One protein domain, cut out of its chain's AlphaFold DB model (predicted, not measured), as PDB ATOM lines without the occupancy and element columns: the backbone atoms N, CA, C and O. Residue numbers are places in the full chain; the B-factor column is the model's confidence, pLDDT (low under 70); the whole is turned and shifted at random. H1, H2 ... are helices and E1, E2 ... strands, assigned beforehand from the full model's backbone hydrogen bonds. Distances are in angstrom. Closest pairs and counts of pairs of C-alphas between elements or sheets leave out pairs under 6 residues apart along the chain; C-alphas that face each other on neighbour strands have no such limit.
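AT A GLANCE: This is residues 3 to 95 and 220 to 233 of the 233 residues of a protein of Candidatus Acidoferrum panamensis (UniProt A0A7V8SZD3). A parallel sheet of five short strands makes the core, with H2 and H3 packed over one face and H1 over the other, giving three layers. H6 packs beside the edge strand E2, and the short helices H4 and H5 lie by the other edge, E4. There are 107 residues printed, with six named helices and five named strands in the order E1 H1 E2 H2 E3 H3 E4 H4 H5 E5 H6, and the class is mixed. The sheet's order is E2 E1 E3 E5 E4. The whole is compact and rounded, with a radius of gyration of the C-alphas of 12.9 A and spans of 35 by 29 by 26 A.

HOW THE PARTS SIT: E1, residues 3 to 5, H1, residues 10 to 18, and E2, residues 22 to 24, form a strand-helix-strand unit, two parallel neighbour strands with a helix between, with a right-handed crossover; N 4 and O 22 are within hydrogen-bond range at 3.0 A. H1 lies over E2 and E1 at a height over the sheet of 8.7 A. H2, residues 29 to 39, is on the opposite face, height 6.8 A, and only just over E1, with 3 C-alphas falling on it. It leads to E3, residues 43 to 46, where N 3 and O 44 are 2.8 A apart; E2, H2 and E3 are a split unit, right-handed, with E1 between the strands. H3, residues 49 to 58, on the same face as H2, touches it about perpendicular at 77 degrees, the closest C-alphas being Thr 30 and Thr 55, 5.9 A. E3, H3 and E4, residues 66 to 69, are another right-handed split unit, with E5, residues 88 to 91, between; N 89 and O 43 are 2.8 A apart, N 69 and O 90 2.8 A. H4, residues 74 to 77, and H5, residues 80 to 85, only graze the sheet and complete the right-handed strand-helix-strand unit E4, H4 H5, E5. H6, residues 220 to 231, grazes the sheet and touches H1 at 76 degrees, closest C-alphas Ala 14 and Ala 222, 3.9 A. Every O i to N i+4 pair is within hydrogen-bond range in H1, H2, H3, H5 and H6; H4 is too short for one.

IN THESE COORDINATES: E1 begins at C-alpha 3 (-2.411, -53.610, 81.216). H1 is 12.1 A long, H2 15.3 A, H3 14.1 A and H6 16.6 A, ending at C-alpha 231 (-6.486, -42.613, 89.673).

THE WHOLE: The C-alphas of Glu 74 and Arg 233 are farthest apart, 36.3 A. Residues 96 to 219 are not printed; C-alphas 95 and 220 are 27.2 A apart. No link printed whole is long. Mean pLDDT of the printed part is 96.7; only residue 233 is under 70.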
ATOM      1  N   VAL A   3      -1.054 -54.151  81.119       98.31
ATOM      2  CA  VAL A   3      -2.411 -53.610  81.216       98.31
ATOM      3  C   VAL A   3      -3.352 -54.801  81.306       98.31
ATOM      4  O   VAL A   3      -3.517 -55.543  80.339       98.31
ATOM      5  N   SER A   4      -3.937 -55.021  82.480       97.94
ATOM      6  CA  SER A   4      -4.797 -56.184  82.711       97.94
ATOM      7  C   SER A   4      -6.248 -55.776  82.857       97.94
ATOM      8  O   SER A   4      -6.609 -55.013  83.744       97.94
ATOM      9  N   TYR A   5      -7.112 -56.361  82.045       97.38
ATOM     10  CA  TYR A   5      -8.545 -56.195  82.153       97.38
ATOM     11  C   TYR A   5      -9.063 -56.719  83.499       97.38
ATOM     12  O   TYR A   5      -8.562 -57.705  84.056       97.38
ATOM     13  N   MET A   6     -10.098 -56.067  84.029       96.00
ATOM     14  CA  MET A   6     -10.733 -56.390  85.304       96.00
ATOM     15  C   MET A   6     -11.225 -57.841  85.354       96.00
ATOM     16  O   MET A   6     -11.194 -58.458  86.422       96.00
ATOM     17  N   ASN A   7     -11.562 -58.430  84.205       93.44
ATOM     18  CA  ASN A   7     -11.944 -59.836  84.060       93.44
ATOM     19  C   ASN A   7     -10.704 -60.755  84.075       93.44
ATOM     20  O   ASN A   7     -10.381 -61.438  83.109       93.44
ATOM     21  N   SER A   8      -9.987 -60.750  85.197       94.81
ATOM     22  CA  SER A   8      -8.765 -61.523  85.444       94.81
ATOM     23  C   SER A   8      -8.682 -61.958  86.910       94.81
ATOM     24  O   SER A   8      -9.346 -61.391  87.784       94.81
ATOM     25  N   THR A   9      -7.867 -62.966  87.216       96.44
ATOM     26  CA  THR A   9      -7.690 -63.432  88.600       96.44
ATOM     27  C   THR A   9      -6.952 -62.395  89.452       96.44
ATOM     28  O   THR A   9      -6.250 -61.525  88.932       96.44
ATOM     29  N   ALA A  10      -7.058 -62.506  90.780       97.44
ATOM     30  CA  ALA A  10      -6.271 -61.675  91.693       97.44
ATOM     31  C   ALA A  10      -4.754 -61.841  91.465       97.44
ATOM     32  O   ALA A  10      -4.021 -60.863  91.560       97.44
ATOM     33  N   ALA A  11      -4.299 -63.036  91.075       97.50
ATOM     34  CA  ALA A  11      -2.898 -63.304  90.753       97.50
ATOM     35  C   ALA A  11      -2.403 -62.500  89.535       97.50
ATOM     36  O   ALA A  11      -1.326 -61.915  89.587       97.50
ATOM     37  N   ILE A  12      -3.202 -62.392  88.465       97.38
ATOM     38  CA  ILE A  12      -2.850 -61.560  87.295       97.38
ATOM     39  C   ILE A  12      -2.850 -60.070  87.652       97.38
ATOM     40  O   ILE A  12      -1.987 -59.316  87.194       97.38
ATOM     41  N   LYS A  13      -3.771 -59.637  88.520       98.38
ATOM     42  CA  LYS A  13      -3.768 -58.263  89.043       98.38
ATOM     43  C   LYS A  13      -2.524 -57.983  89.884       98.38
ATOM     44  O   LYS A  13      -1.926 -56.923  89.741       98.38
ATOM     45  N   ALA A  14      -2.105 -58.939  90.711       98.44
ATOM     46  CA  ALA A  14      -0.886 -58.839  91.501       98.44
ATOM     47  C   ALA A  14       0.365 -58.770  90.620       98.44
ATOM     48  O   ALA A  14       1.149 -57.841  90.777       98.44
ATOM     49  N   PHE A  15       0.498 -59.660  89.632       98.19
ATOM     50  CA  PHE A  15       1.561 -59.587  88.622       98.19
ATOM     51  C   PHE A  15       1.606 -58.202  87.959       98.19
ATOM     52  O   PHE A  15       2.649 -57.554  87.904       98.19
ATOM     53  N   THR A  16       0.450 -57.698  87.526       98.25
ATOM     54  CA  THR A  16       0.332 -56.356  86.940       98.25
ATOM     55  C   THR A  16       0.846 -55.279  87.895       98.25
ATOM     56  O   THR A  16       1.645 -54.432  87.500       98.25
ATOM     57  N   GLY A  17       0.437 -55.327  89.162       97.94
ATOM     58  CA  GLY A  17       0.848 -54.370  90.187       97.94
ATOM     59  C   GLY A  17       2.345 -54.383  90.474       97.94
ATOM     60  O   GLY A  17       2.959 -53.311  90.514       97.94
ATOM     61  N   GLU A  18       2.907 -55.584  90.624       97.88
ATOM     62  CA  GLU A  18       4.330 -55.859  90.859       97.88
ATOM     63  C   GLU A  18       5.199 -55.320  89.714       97.88
ATOM     64  O   GLU A  18       6.215 -54.669  89.951       97.88
ATOM     65  N   HIS A  19       4.733 -55.458  88.473       97.44
ATOM     66  CA  HIS A  19       5.407 -54.956  87.272       97.44
ATOM     67  C   HIS A  19       4.996 -53.530  86.872       97.44
ATOM     68  O   HIS A  19       5.121 -53.150  85.707       97.44
ATOM     69  N   ARG A  20       4.527 -52.727  87.840       96.69
ATOM     70  CA  ARG A  20       4.182 -51.301  87.667       96.69
ATOM     71  C   ARG A  20       3.148 -51.034  86.561       96.69
ATOM     72  O   ARG A  20       3.117 -49.948  86.002       96.69
ATOM     73  N   GLY A  21       2.308 -52.018  86.258       97.62
ATOM     74  CA  GLY A  21       1.187 -51.916  85.331       97.62
ATOM     75  C   GLY A  21      -0.095 -51.401  85.985       97.62
ATOM     76  O   GLY A  21      -0.116 -51.091  87.179       97.62
ATOM     77  N   SER A  22      -1.181 -51.364  85.217       98.12
ATOM     78  CA  SER A  22      -2.498 -50.921  85.692       98.12
ATOM     79  C   SER A  22      -3.609 -51.885  85.276       98.12
ATOM     80  O   SER A  22      -3.475 -52.639  84.306       98.12
ATOM     81  N   ILE A  23      -4.703 -51.881  86.038       98.31
ATOM     82  CA  ILE A  23      -5.936 -52.563  85.640       98.31
ATOM     83  C   ILE A  23      -6.719 -51.662  84.682       98.31
ATOM     84  O   ILE A  23      -6.631 -50.443  84.761       98.31
ATOM     85  N   CYS A  24      -7.496 -52.249  83.780       97.38
ATOM     86  CA  CYS A  24      -8.485 -51.524  82.994       97.38
ATOM     87  C   CYS A  24      -9.849 -52.215  83.040       97.38
ATOM     88  O   CYS A  24      -9.984 -53.378  83.418       97.38
ATOM     89  N   THR A  25     -10.874 -51.493  82.623       96.62
ATOM     90  CA  THR A  25     -12.208 -51.996  82.298       96.62
ATOM     91  C   THR A  25     -12.512 -51.663  80.836       96.62
ATOM     92  O   THR A  25     -11.755 -50.940  80.194       96.62
ATOM     93  N   SER A  26     -13.634 -52.136  80.290       94.12
ATOM     94  CA  SER A  26     -14.023 -51.768  78.927       94.12
ATOM     95  C   SER A  26     -14.410 -50.291  78.786       94.12
ATOM     96  O   SER A  26     -14.477 -49.810  77.657       94.12
ATOM     97  N   SER A  27     -14.658 -49.568  79.889       94.38
ATOM     98  CA  SER A  27     -14.975 -48.133  79.869       94.38
ATOM     99  C   SER A  27     -13.754 -47.219  79.948       94.38
ATOM    100  O   SER A  27     -13.846 -46.123  79.416       94.38
ATOM    101  N   ASN A  28     -12.636 -47.654  80.540       95.88
ATOM    102  CA  ASN A  28     -11.422 -46.831  80.686       95.88
ATOM    103  C   ASN A  28     -10.159 -47.443  80.044       95.88
ATOM    104  O   ASN A  28      -9.029 -47.108  80.396       95.88
ATOM    105  N   ALA A  29     -10.326 -48.426  79.151       96.75
ATOM    106  CA  ALA A  29      -9.195 -49.097  78.509       96.75
ATOM    107  C   ALA A  29      -8.341 -48.142  77.663       96.75
ATOM    108  O   ALA A  29      -7.145 -48.385  77.534       96.75
ATOM    109  N   THR A  30      -8.944 -47.102  77.082       96.12
ATOM    110  CA  THR A  30      -8.252 -46.110  76.249       96.12
ATOM    111  C   THR A  30      -7.252 -45.326  77.092       96.12
ATOM    112  O   THR A  30      -6.057 -45.376  76.821       96.12
ATOM    113  N   GLU A  31      -7.732 -44.732  78.180       96.75
ATOM    114  CA  GLU A  31      -6.992 -43.882  79.110       96.75
ATOM    115  C   GLU A  31      -5.849 -44.663  79.771       96.75
ATOM    116  O   GLU A  31      -4.713 -44.198  79.866       96.75
ATOM    117  N   VAL A  32      -6.116 -45.911  80.173       97.50
ATOM    118  CA  VAL A  32      -5.087 -46.785  80.753       97.50
ATOM    119  C   VAL A  32      -4.020 -47.165  79.723       97.50
ATOM    120  O   VAL A  32      -2.849 -47.314  80.079       97.50
ATOM    121  N   LEU A  33      -4.394 -47.349  78.456       97.12
ATOM    122  CA  LEU A  33      -3.448 -47.715  77.406       97.12
ATOM    123  C   LEU A  33      -2.596 -46.514  76.967       97.12
ATOM    124  O   LEU A  33      -1.400 -46.686  76.749       97.12
ATOM    125  N   GLU A  34      -3.165 -45.308  76.915       96.94
ATOM    126  CA  GLU A  34      -2.424 -44.051  76.724       96.94
ATOM    127  C   GLU A  34      -1.386 -43.853  77.834       96.94
ATOM    128  O   GLU A  34      -0.191 -43.754  77.548       96.94
ATOM    129  N   TRP A  35      -1.805 -43.951  79.101       96.94
ATOM    130  CA  TRP A  35      -0.902 -43.911  80.257       96.94
ATOM    131  C   TRP A  35       0.213 -44.971  80.183       96.94
ATOM    132  O   TRP A  35       1.371 -44.725  80.542       96.94
ATOM    133  N   ALA A  36      -0.101 -46.176  79.699       97.12
ATOM    134  CA  ALA A  36       0.890 -47.238  79.548       97.12
ATOM    135  C   ALA A  36       1.984 -46.884  78.522       97.12
ATOM    136  O   ALA A  36       3.121 -47.330  78.687       97.12
ATOM    137  N   PHE A  37       1.667 -46.085  77.497       96.25
ATOM    138  CA  PHE A  37       2.640 -45.598  76.513       96.25
ATOM    139  C   PHE A  37       3.445 -44.390  76.993       96.25
ATOM    140  O   PHE A  37       4.581 -44.211  76.563       96.25
ATOM    141  N   GLU A  38       2.904 -43.586  77.906       94.88
ATOM    142  CA  GLU A  38       3.670 -42.522  78.569       94.88
ATOM    143  C   GLU A  38       4.728 -43.094  79.522       94.88
ATOM    144  O   GLU A  38       5.791 -42.508  79.727       94.88
ATOM    145  N   THR A  39       4.445 -44.258  80.107       91.62
ATOM    146  CA  THR A  39       5.284 -44.883  81.140       91.62
ATOM    147  C   THR A  39       6.201 -45.989  80.621       91.62
ATOM    148  O   THR A  39       7.097 -46.435  81.344       91.62
ATOM    149  N   GLY A  40       6.029 -46.440  79.378       92.56
ATOM    150  CA  GLY A  40       6.922 -47.415  78.765       92.56
ATOM    151  C   GLY A  40       6.711 -47.600  77.266       92.56
ATOM    152  O   GLY A  40       5.748 -47.133  76.677       92.56
ATOM    153  N   GLU A  41       7.632 -48.329  76.639       91.88
ATOM    154  CA  GLU A  41       7.692 -48.458  75.176       91.88
ATOM    155  C   GLU A  41       6.559 -49.319  74.581       91.88
ATOM    156  O   GLU A  41       6.100 -49.083  73.463       91.88
ATOM    157  N   LYS A  42       6.116 -50.348  75.317       96.06
ATOM    158  CA  LYS A  42       5.159 -51.365  74.848       96.06
ATOM    159  C   LYS A  42       4.127 -51.685  75.917       96.06
ATOM    160  O   LYS A  42       4.469 -51.750  77.102       96.06
ATOM    161  N   ALA A  43       2.904 -52.001  75.508       98.06
ATOM    162  CA  ALA A  43       1.852 -52.501  76.386       98.06
ATOM    163  C   ALA A  43       1.682 -54.023  76.236       98.06
ATOM    164  O   ALA A  43       1.576 -54.529  75.123       98.06
ATOM    165  N   LEU A  44       1.632 -54.757  77.351       98.12
ATOM    166  CA  LEU A  44       1.185 -56.155  77.384       98.12
ATOM    167  C   LEU A  44      -0.274 -56.159  77.843       98.12
ATOM    168  O   LEU A  44      -0.530 -55.891  79.014       98.12
ATOM    169  N   PHE A  45      -1.208 -56.442  76.940       98.44
ATOM    170  CA  PHE A  45      -2.640 -56.411  77.217       98.44
ATOM    171  C   PHE A  45      -3.162 -57.809  77.567       98.44
ATOM    172  O   PHE A  45      -3.025 -58.749  76.783       98.44
ATOM    173  N   LEU A  46      -3.769 -57.948  78.746       97.44
ATOM    174  CA  LEU A  46      -4.212 -59.221  79.319       97.44
ATOM    175  C   LEU A  46      -5.692 -59.164  79.734       97.44
ATOM    176  O   LEU A  46      -6.162 -58.119  80.166       97.44
ATOM    177  N   PRO A  47      -6.422 -60.289  79.750       96.69
ATOM    178  CA  PRO A  47      -6.207 -61.458  78.914       96.69
ATOM    179  C   PRO A  47      -6.894 -61.321  77.546       96.69
ATOM    180  O   PRO A  47      -6.655 -62.170  76.704       96.69
ATOM    181  N   ASP A  48      -7.776 -60.331  77.353       97.56
ATOM    182  CA  ASP A  48      -8.664 -60.257  76.188       97.56
ATOM    183  C   ASP A  48      -7.997 -59.544  75.002       97.56
ATOM    184  O   ASP A  48      -7.793 -58.324  75.018       97.56
ATOM    185  N   GLU A  49      -7.661 -60.308  73.963       98.06
ATOM    186  CA  GLU A  49      -7.001 -59.788  72.767       98.06
ATOM    187  C   GLU A  49      -7.876 -58.822  71.973       98.06
ATOM    188  O   GLU A  49      -7.359 -57.967  71.256       98.06
ATOM    189  N   HIS A  50      -9.199 -58.957  72.043       98.25
ATOM    190  CA  HIS A  50     -10.110 -58.164  71.232       98.25
ATOM    191  C   HIS A  50     -10.350 -56.803  71.855       98.25
ATOM    192  O   HIS A  50     -10.248 -55.807  71.142       98.25
ATOM    193  N   LEU A  51     -10.542 -56.743  73.175       98.25
ATOM    194  CA  LEU A  51     -10.562 -55.480  73.903       98.25
ATOM    195  C   LEU A  51      -9.261 -54.709  73.653       98.25
ATOM    196  O   LEU A  51      -9.311 -53.565  73.207       98.25
ATOM    197  N   GLY A  52      -8.104 -55.353  73.848       98.06
ATOM    198  CA  GLY A  52      -6.807 -54.714  73.617       98.06
ATOM    199  C   GLY A  52      -6.626 -54.227  72.177       98.06
ATOM    200  O   GLY A  52      -6.208 -53.091  71.959       98.06
ATOM    201  N   ARG A  53      -6.994 -55.051  71.185       98.50
ATOM    202  CA  ARG A  53      -6.879 -54.716  69.756       98.50
ATOM    203  C   ARG A  53      -7.808 -53.580  69.344       98.50
ATOM    204  O   ARG A  53      -7.371 -52.652  68.673       98.50
ATOM    205  N   ASN A  54      -9.078 -53.640  69.740       98.31
ATOM    206  CA  ASN A  54     -10.069 -52.619  69.399       98.31
ATOM    207  C   ASN A  54      -9.729 -51.275  70.058       98.31
ATOM    208  O   ASN A  54      -9.883 -50.230  69.424       98.31
ATOM    209  N   THR A  55      -9.225 -51.293  71.295       98.00
ATOM    210  CA  THR A  55      -8.735 -50.089  71.975       98.00
ATOM    211  C   THR A  55      -7.477 -49.541  71.301       98.00
ATOM    212  O   THR A  55      -7.436 -48.359  70.974       98.00
ATOM    213  N   GLY A  56      -6.479 -50.385  71.017       97.94
ATOM    214  CA  GLY A  56      -5.259 -49.967  70.321       97.94
ATOM    215  C   GLY A  56      -5.537 -49.361  68.944       97.94
ATOM    216  O   GLY A  56      -5.000 -48.310  68.605       97.94
ATOM    217  N   TYR A  57      -6.440 -49.974  68.175       98.12
ATOM    218  CA  TYR A  57      -6.841 -49.464  66.865       98.12
ATOM    219  C   TYR A  57      -7.528 -48.096  66.960       98.12
ATOM    220  O   TYR A  57      -7.260 -47.212  66.152       98.12
ATOM    221  N   ARG A  58      -8.369 -47.883  67.982       96.00
ATOM    222  CA  ARG A  58      -9.008 -46.583  68.241       96.00
ATOM    223  C   ARG A  58      -7.996 -45.480  68.559       96.00
ATOM    224  O   ARG A  58      -8.222 -44.339  68.178       96.00
ATOM    225  N   LEU A  59      -6.882 -45.832  69.198       96.50
ATOM    226  CA  LEU A  59      -5.747 -44.936  69.445       96.50
ATOM    227  C   LEU A  59      -4.859 -44.714  68.207       96.50
ATOM    228  O   LEU A  59      -3.806 -44.088  68.305       96.50
ATOM    229  N   GLY A  60      -5.245 -45.240  67.041       97.06
ATOM    230  CA  GLY A  60      -4.497 -45.083  65.797       97.06
ATOM    231  C   GLY A  60      -3.259 -45.974  65.692       97.06
ATOM    232  O   GLY A  60      -2.409 -45.731  64.838       97.06
ATOM    233  N   ILE A  61      -3.134 -47.003  66.536       97.25
ATOM    234  CA  ILE A  61      -2.022 -47.953  66.442       97.25
ATOM    235  C   ILE A  61      -2.293 -48.910  65.268       97.25
ATOM    236  O   ILE A  61      -3.378 -49.497  65.202       97.25
ATOM    237  N   PRO A  62      -1.342 -49.090  64.334       97.56
ATOM    238  CA  PRO A  62      -1.498 -50.022  63.221       97.56
ATOM    239  C   PRO A  62      -1.649 -51.476  63.684       97.56
ATOM    240  O   PRO A  62      -1.024 -51.905  64.654       97.56
ATOM    241  N   LEU A  63      -2.452 -52.272  62.968       97.38
ATOM    242  CA  LEU A  63      -2.678 -53.684  63.314       97.38
ATOM    243  C   LEU A  63      -1.399 -54.529  63.242       97.38
ATOM    244  O   LEU A  63      -1.258 -55.480  64.000       97.38
ATOM    245  N   ASP A  64      -0.454 -54.184  62.370       97.00
ATOM    246  CA  ASP A  64       0.838 -54.864  62.245       97.00
ATOM    247  C   ASP A  64       1.844 -54.480  63.348       97.00
ATOM    248  O   ASP A  64       2.919 -55.075  63.445       97.00
ATOM    249  N   GLU A  65       1.487 -53.521  64.208       97.94
ATOM    250  CA  GLU A  65       2.170 -53.211  65.468       97.94
ATOM    251  C   GLU A  65       1.471 -53.842  66.685       97.94
ATOM    252  O   GLU A  65       1.862 -53.593  67.830       97.94
ATOM    253  N   MET A  66       0.461 -54.686  66.458       98.44
ATOM    254  CA  MET A  66      -0.223 -55.458  67.493       98.44
ATOM    255  C   MET A  66      -0.056 -56.950  67.224       98.44
ATOM    256  O   MET A  66      -0.595 -57.485  66.257       98.44
ATOM    257  N   ILE A  67       0.662 -57.649  68.099       98.44
ATOM    258  CA  ILE A  67       0.864 -59.097  67.966       98.44
ATOM    259  C   ILE A  67       0.029 -59.858  68.982       98.44
ATOM    260  O   ILE A  67      -0.194 -59.374  70.088       98.44
ATOM    261  N   VAL A  68      -0.398 -61.066  68.624       98.50
ATOM    262  CA  VAL A  68      -1.028 -61.998  69.564       98.50
ATOM    263  C   VAL A  68       0.043 -62.908  70.138       98.50
ATOM    264  O   VAL A  68       0.820 -63.495  69.394       98.50
ATOM    265  N   TRP A  69       0.081 -63.028  71.459       98.44
ATOM    266  CA  TRP A  69       1.020 -63.864  72.186       98.44
ATOM    267  C   TRP A  69       0.330 -65.130  72.688       98.44
ATOM    268  O   TRP A  69      -0.480 -65.074  73.621       98.44
ATOM    269  N   ASP A  70       0.660 -66.275  72.086       97.69
ATOM    270  CA  ASP A  70       0.272 -67.590  72.599       97.69
ATOM    271  C   ASP A  70       1.318 -68.101  73.607       97.69
ATOM    272  O   ASP A  70       2.425 -68.454  73.208       97.69
ATOM    273  N   PRO A  71       1.007 -68.202  74.911       94.12
ATOM    274  CA  PRO A  71       1.976 -68.661  75.909       94.12
ATOM    275  C   PRO A  71       2.473 -70.098  75.715       94.12
ATOM    276  O   PRO A  71       3.371 -70.521  76.440       94.12
ATOM    277  N   ARG A  72       1.866 -70.870  74.806       96.69
ATOM    278  CA  ARG A  72       2.259 -72.252  74.500       96.69
ATOM    279  C   ARG A  72       3.317 -72.352  73.405       96.69
ATOM    280  O   ARG A  72       3.860 -73.432  73.211       96.69
ATOM    281  N   GLU A  73       3.590 -71.255  72.713       97.12
ATOM    282  CA  GLU A  73       4.489 -71.203  71.565       97.12
ATOM    283  C   GLU A  73       5.748 -70.395  71.902       97.12
ATOM    284  O   GLU A  73       5.718 -69.440  72.689       97.12
ATOM    285  N   GLU A  74       6.869 -70.736  71.267       96.81
ATOM    286  CA  GLU A  74       8.093 -69.944  71.377       96.81
ATOM    287  C   GLU A  74       7.856 -68.526  70.831       96.81
ATOM    288  O   GLU A  74       7.240 -68.340  69.779       96.81
ATOM    289  N   LEU A  75       8.288 -67.507  71.584       95.38
ATOM    290  CA  LEU A  75       8.023 -66.090  71.284       95.38
ATOM    291  C   LEU A  75       6.536 -65.774  71.014       95.38
ATOM    292  O   LEU A  75       6.201 -64.882  70.229       95.38
ATOM    293  N   GLY A  76       5.620 -66.520  71.633       96.12
ATOM    294  CA  GLY A  76       4.191 -66.313  71.439       96.12
ATOM    295  C   GLY A  76       3.669 -66.756  70.071       96.12
ATOM    296  O   GLY A  76       2.568 -66.346  69.709       96.12
ATOM    297  N   GLY A  77       4.461 -67.507  69.296       97.38
ATOM    298  CA  GLY A  77       4.191 -67.834  67.894       97.38
ATOM    299  C   GLY A  77       4.612 -66.731  66.915       97.38
ATOM    300  O   GLY A  77       4.205 -66.746  65.754       97.38
ATOM    301  N   ASN A  78       5.408 -65.753  67.367       98.06
ATOM    302  CA  ASN A  78       5.819 -64.596  66.572       98.06
ATOM    303  C   ASN A  78       7.306 -64.640  66.212       98.06
ATOM    304  O   ASN A  78       8.142 -65.167  66.939       98.06
ATOM    305  N   ARG A  79       7.659 -63.986  65.101       97.38
ATOM    306  CA  ARG A  79       9.063 -63.753  64.732       97.38
ATOM    307  C   ARG A  79       9.706 -62.707  65.658       97.38
ATOM    308  O   ARG A  79       9.022 -61.743  66.017       97.38
ATOM    309  N   PRO A  80      11.015 -62.798  65.970       97.56
ATOM    310  CA  PRO A  80      11.712 -61.810  66.802       97.56
ATOM    311  C   PRO A  80      11.543 -60.357  66.330       97.56
ATOM    312  O   PRO A  80      11.412 -59.444  67.144       97.56
ATOM    313  N   GLU A  81      11.504 -60.120  65.016       97.38
ATOM    314  CA  GLU A  81      11.298 -58.786  64.438       97.38
ATOM    315  C   GLU A  81       9.903 -58.240  64.745       97.38
ATOM    316  O   GLU A  81       9.767 -57.055  65.037       97.38
ATOM    317  N   ALA A  82       8.879 -59.097  64.719       97.38
ATOM    318  CA  ALA A  82       7.509 -58.705  65.035       97.38
ATOM    319  C   ALA A  82       7.375 -58.343  66.520       97.38
ATOM    320  O   ALA A  82       6.793 -57.313  66.841       97.38
ATOM    321  N   VAL A  83       7.999 -59.119  67.416       96.81
ATOM    322  CA  VAL A  83       8.041 -58.817  68.860       96.81
ATOM    323  C   VAL A  83       8.746 -57.486  69.133       96.81
ATOM    324  O   VAL A  83       8.256 -56.674  69.917       96.81
ATOM    325  N   ARG A  84       9.869 -57.219  68.453       96.06
ATOM    326  CA  ARG A  84      10.579 -55.934  68.562       96.06
ATOM    327  C   ARG A  84       9.772 -54.763  68.004       96.06
ATOM    328  O   ARG A  84       9.811 -53.693  68.599       96.06
ATOM    329  N   LYS A  85       9.033 -54.948  66.907       97.00
ATOM    330  CA  LYS A  85       8.195 -53.899  66.305       97.00
ATOM    331  C   LYS A  85       6.932 -53.609  67.123       97.00
ATOM    332  O   LYS A  85       6.522 -52.459  67.208       97.00
ATOM    333  N   ALA A  86       6.325 -54.630  67.726       97.81
ATOM    334  CA  ALA A  86       5.012 -54.523  68.353       97.81
ATOM    335  C   ALA A  86       4.956 -53.440  69.437       97.81
ATOM    336  O   ALA A  86       5.777 -53.434  70.356       97.81
ATOM    337  N   ARG A  87       3.955 -52.563  69.367       97.88
ATOM    338  CA  ARG A  87       3.609 -51.620  70.436       97.88
ATOM    339  C   ARG A  87       2.661 -52.246  71.449       97.88
ATOM    340  O   ARG A  87       2.751 -51.936  72.635       97.88
ATOM    341  N   ILE A  88       1.786 -53.145  70.997       98.44
ATOM    342  CA  ILE A  88       0.875 -53.897  71.862       98.44
ATOM    343  C   ILE A  88       1.113 -55.391  71.672       98.44
ATOM    344  O   ILE A  88       1.076 -55.915  70.561       98.44
ATOM    345  N   ILE A  89       1.322 -56.081  72.785       98.50
ATOM    346  CA  ILE A  89       1.354 -57.535  72.860       98.50
ATOM    347  C   ILE A  89       0.024 -57.968  73.472       98.50
ATOM    348  O   ILE A  89      -0.244 -57.698  74.639       98.50
ATOM    349  N   LEU A  90      -0.829 -58.593  72.672       98.56
ATOM    350  CA  LEU A  90      -2.164 -59.047  73.043       98.56
ATOM    351  C   LEU A  90      -2.081 -60.489  73.525       98.56
ATOM    352  O   LEU A  90      -1.685 -61.372  72.772       98.56
ATOM    353  N   TRP A  91      -2.460 -60.762  74.765       98.25
ATOM    354  CA  TRP A  91      -2.540 -62.141  75.233       98.25
ATOM    355  C   TRP A  91      -3.626 -62.909  74.480       98.25
ATOM    356  O   TRP A  91      -4.717 -62.379  74.304       98.25
ATOM    357  N   LYS A  92      -3.364 -64.160  74.078       97.38
ATOM    358  CA  LYS A  92      -4.333 -65.023  73.376       97.38
ATOM    359  C   LYS A  92      -5.457 -65.530  74.297       97.38
ATOM    360  O   LYS A  92      -5.612 -66.730  74.530       97.38
ATOM    361  N   GLY A  93      -6.222 -64.615  74.874       96.62
ATOM    362  CA  GLY A  93      -7.456 -64.878  75.600       96.62
ATOM    363  C   GLY A  93      -8.597 -64.050  75.021       96.62
ATOM    364  O   GLY A  93      -8.384 -63.047  74.349       96.62
ATOM    365  N   TYR A  94      -9.827 -64.490  75.265       96.31
ATOM    366  CA  TYR A  94     -11.028 -63.836  74.753       96.31
ATOM    367  C   TYR A  94     -12.254 -64.241  75.570       96.31
ATOM    368  O   TYR A  94     -12.283 -65.299  76.212       96.31
ATOM    369  N   CYS A  95     -13.315 -63.447  75.485       95.25
ATOM    370  CA  CYS A  95     -14.619 -63.811  76.023       95.25
ATOM    371  C   CYS A  95     -15.431 -64.695  75.065       95.25
ATOM    372  O   CYS A  95     -15.882 -64.257  74.009       95.25
ATOM    373  N   HIS A 220      -1.818 -57.004  98.238       98.44
ATOM    374  CA  HIS A 220      -1.007 -55.791  98.192       98.44
ATOM    375  C   HIS A 220      -0.773 -55.324  96.751       98.44
ATOM    376  O   HIS A 220      -1.143 -54.205  96.393       98.44
ATOM    377  N   TYR A 221      -0.232 -56.191  95.893       98.62
ATOM    378  CA  TYR A 221       0.077 -55.797  94.519       98.62
ATOM    379  C   TYR A 221      -1.170 -55.629  93.647       98.62
ATOM    380  O   TYR A 221      -1.230 -54.696  92.849       98.62
ATOM    381  N   ALA A 222      -2.196 -56.473  93.813       98.31
ATOM    382  CA  ALA A 222      -3.449 -56.303  93.081       98.31
ATOM    383  C   ALA A 222      -4.101 -54.956  93.413       98.31
ATOM    384  O   ALA A 222      -4.590 -54.276  92.513       98.31
ATOM    385  N   ARG A 223      -4.051 -54.545  94.687       98.06
ATOM    386  CA  ARG A 223      -4.519 -53.231  95.124       98.06
ATOM    387  C   ARG A 223      -3.734 -52.100  94.466       98.06
ATOM    388  O   ARG A 223      -4.363 -51.196  93.945       98.06
ATOM    389  N   LEU A 224      -2.403 -52.179  94.387       98.19
ATOM    390  CA  LEU A 224      -1.605 -51.155  93.696       98.19
ATOM    391  C   LEU A 224      -2.020 -50.967  92.227       98.19
ATOM    392  O   LEU A 224      -2.094 -49.837  91.751       98.19
ATOM    393  N   ALA A 225      -2.294 -52.054  91.501       97.81
ATOM    394  CA  ALA A 225      -2.756 -51.966  90.113       97.81
ATOM    395  C   ALA A 225      -4.176 -51.379  89.999       97.81
ATOM    396  O   ALA A 225      -4.464 -50.647  89.053       97.81
ATOM    397  N   LEU A 226      -5.060 -51.701  90.951       97.56
ATOM    398  CA  LEU A 226      -6.426 -51.171  91.013       97.56
ATOM    399  C   LEU A 226      -6.449 -49.689  91.400       97.56
ATOM    400  O   LEU A 226      -7.166 -48.916  90.776       97.56
ATOM    401  N   ASP A 227      -5.644 -49.279  92.377       97.88
ATOM    402  CA  ASP A 227      -5.541 -47.884  92.807       97.88
ATOM    403  C   ASP A 227      -5.029 -47.006  91.648       97.88
ATOM    404  O   ASP A 227      -5.547 -45.912  91.432       97.88
ATOM    405  N   ARG A 228      -4.095 -47.514  90.824       96.50
ATOM    406  CA  ARG A 228      -3.685 -46.852  89.568       96.50
ATOM    407  C   ARG A 228      -4.841 -46.711  88.585       96.50
ATOM    408  O   ARG A 228      -5.046 -45.625  88.067       96.50
ATOM    409  N   MET A 229      -5.611 -47.775  88.349       96.75
ATOM    410  CA  MET A 229      -6.790 -47.715  87.475       96.75
ATOM    411  C   MET A 229      -7.777 -46.634  87.928       96.75
ATOM    412  O   MET A 229      -8.320 -45.916  87.095       96.75
ATOM    413  N   LEU A 230      -8.024 -46.534  89.238       95.69
ATOM    414  CA  LEU A 230      -8.956 -45.561  89.809       95.69
ATOM    415  C   LEU A 230      -8.430 -44.125  89.736       95.69
ATOM    416  O   LEU A 230      -9.229 -43.210  89.586       95.69
ATOM    417  N   ALA A 231      -7.113 -43.926  89.820       95.19
ATOM    418  CA  ALA A 231      -6.486 -42.613  89.673       95.19
ATOM    419  C   ALA A 231      -6.466 -42.095  88.221       95.19
ATOM    420  O   ALA A 231      -6.236 -40.909  88.011       95.19
ATOM    421  N   LEU A 232      -6.681 -42.977  87.239       88.69
ATOM    422  CA  LEU A 232      -6.718 -42.665  85.803       88.69
ATOM    423  C   LEU A 232      -8.150 -42.462  85.267       88.69
ATOM    424  O   LEU A 232      -8.326 -42.380  84.054       88.69
ATOM    425  N   ARG A 233      -9.166 -42.465  86.142       61.72
ATOM    426  CA  ARG A 233     -10.583 -42.325  85.774       61.72
ATOM    427  C   ARG A 233     -11.061 -40.880  85.860       61.72
ATOM    428  O   ARG A 233     -10.663 -40.190  86.822       61.72
TER     429      ARG A 233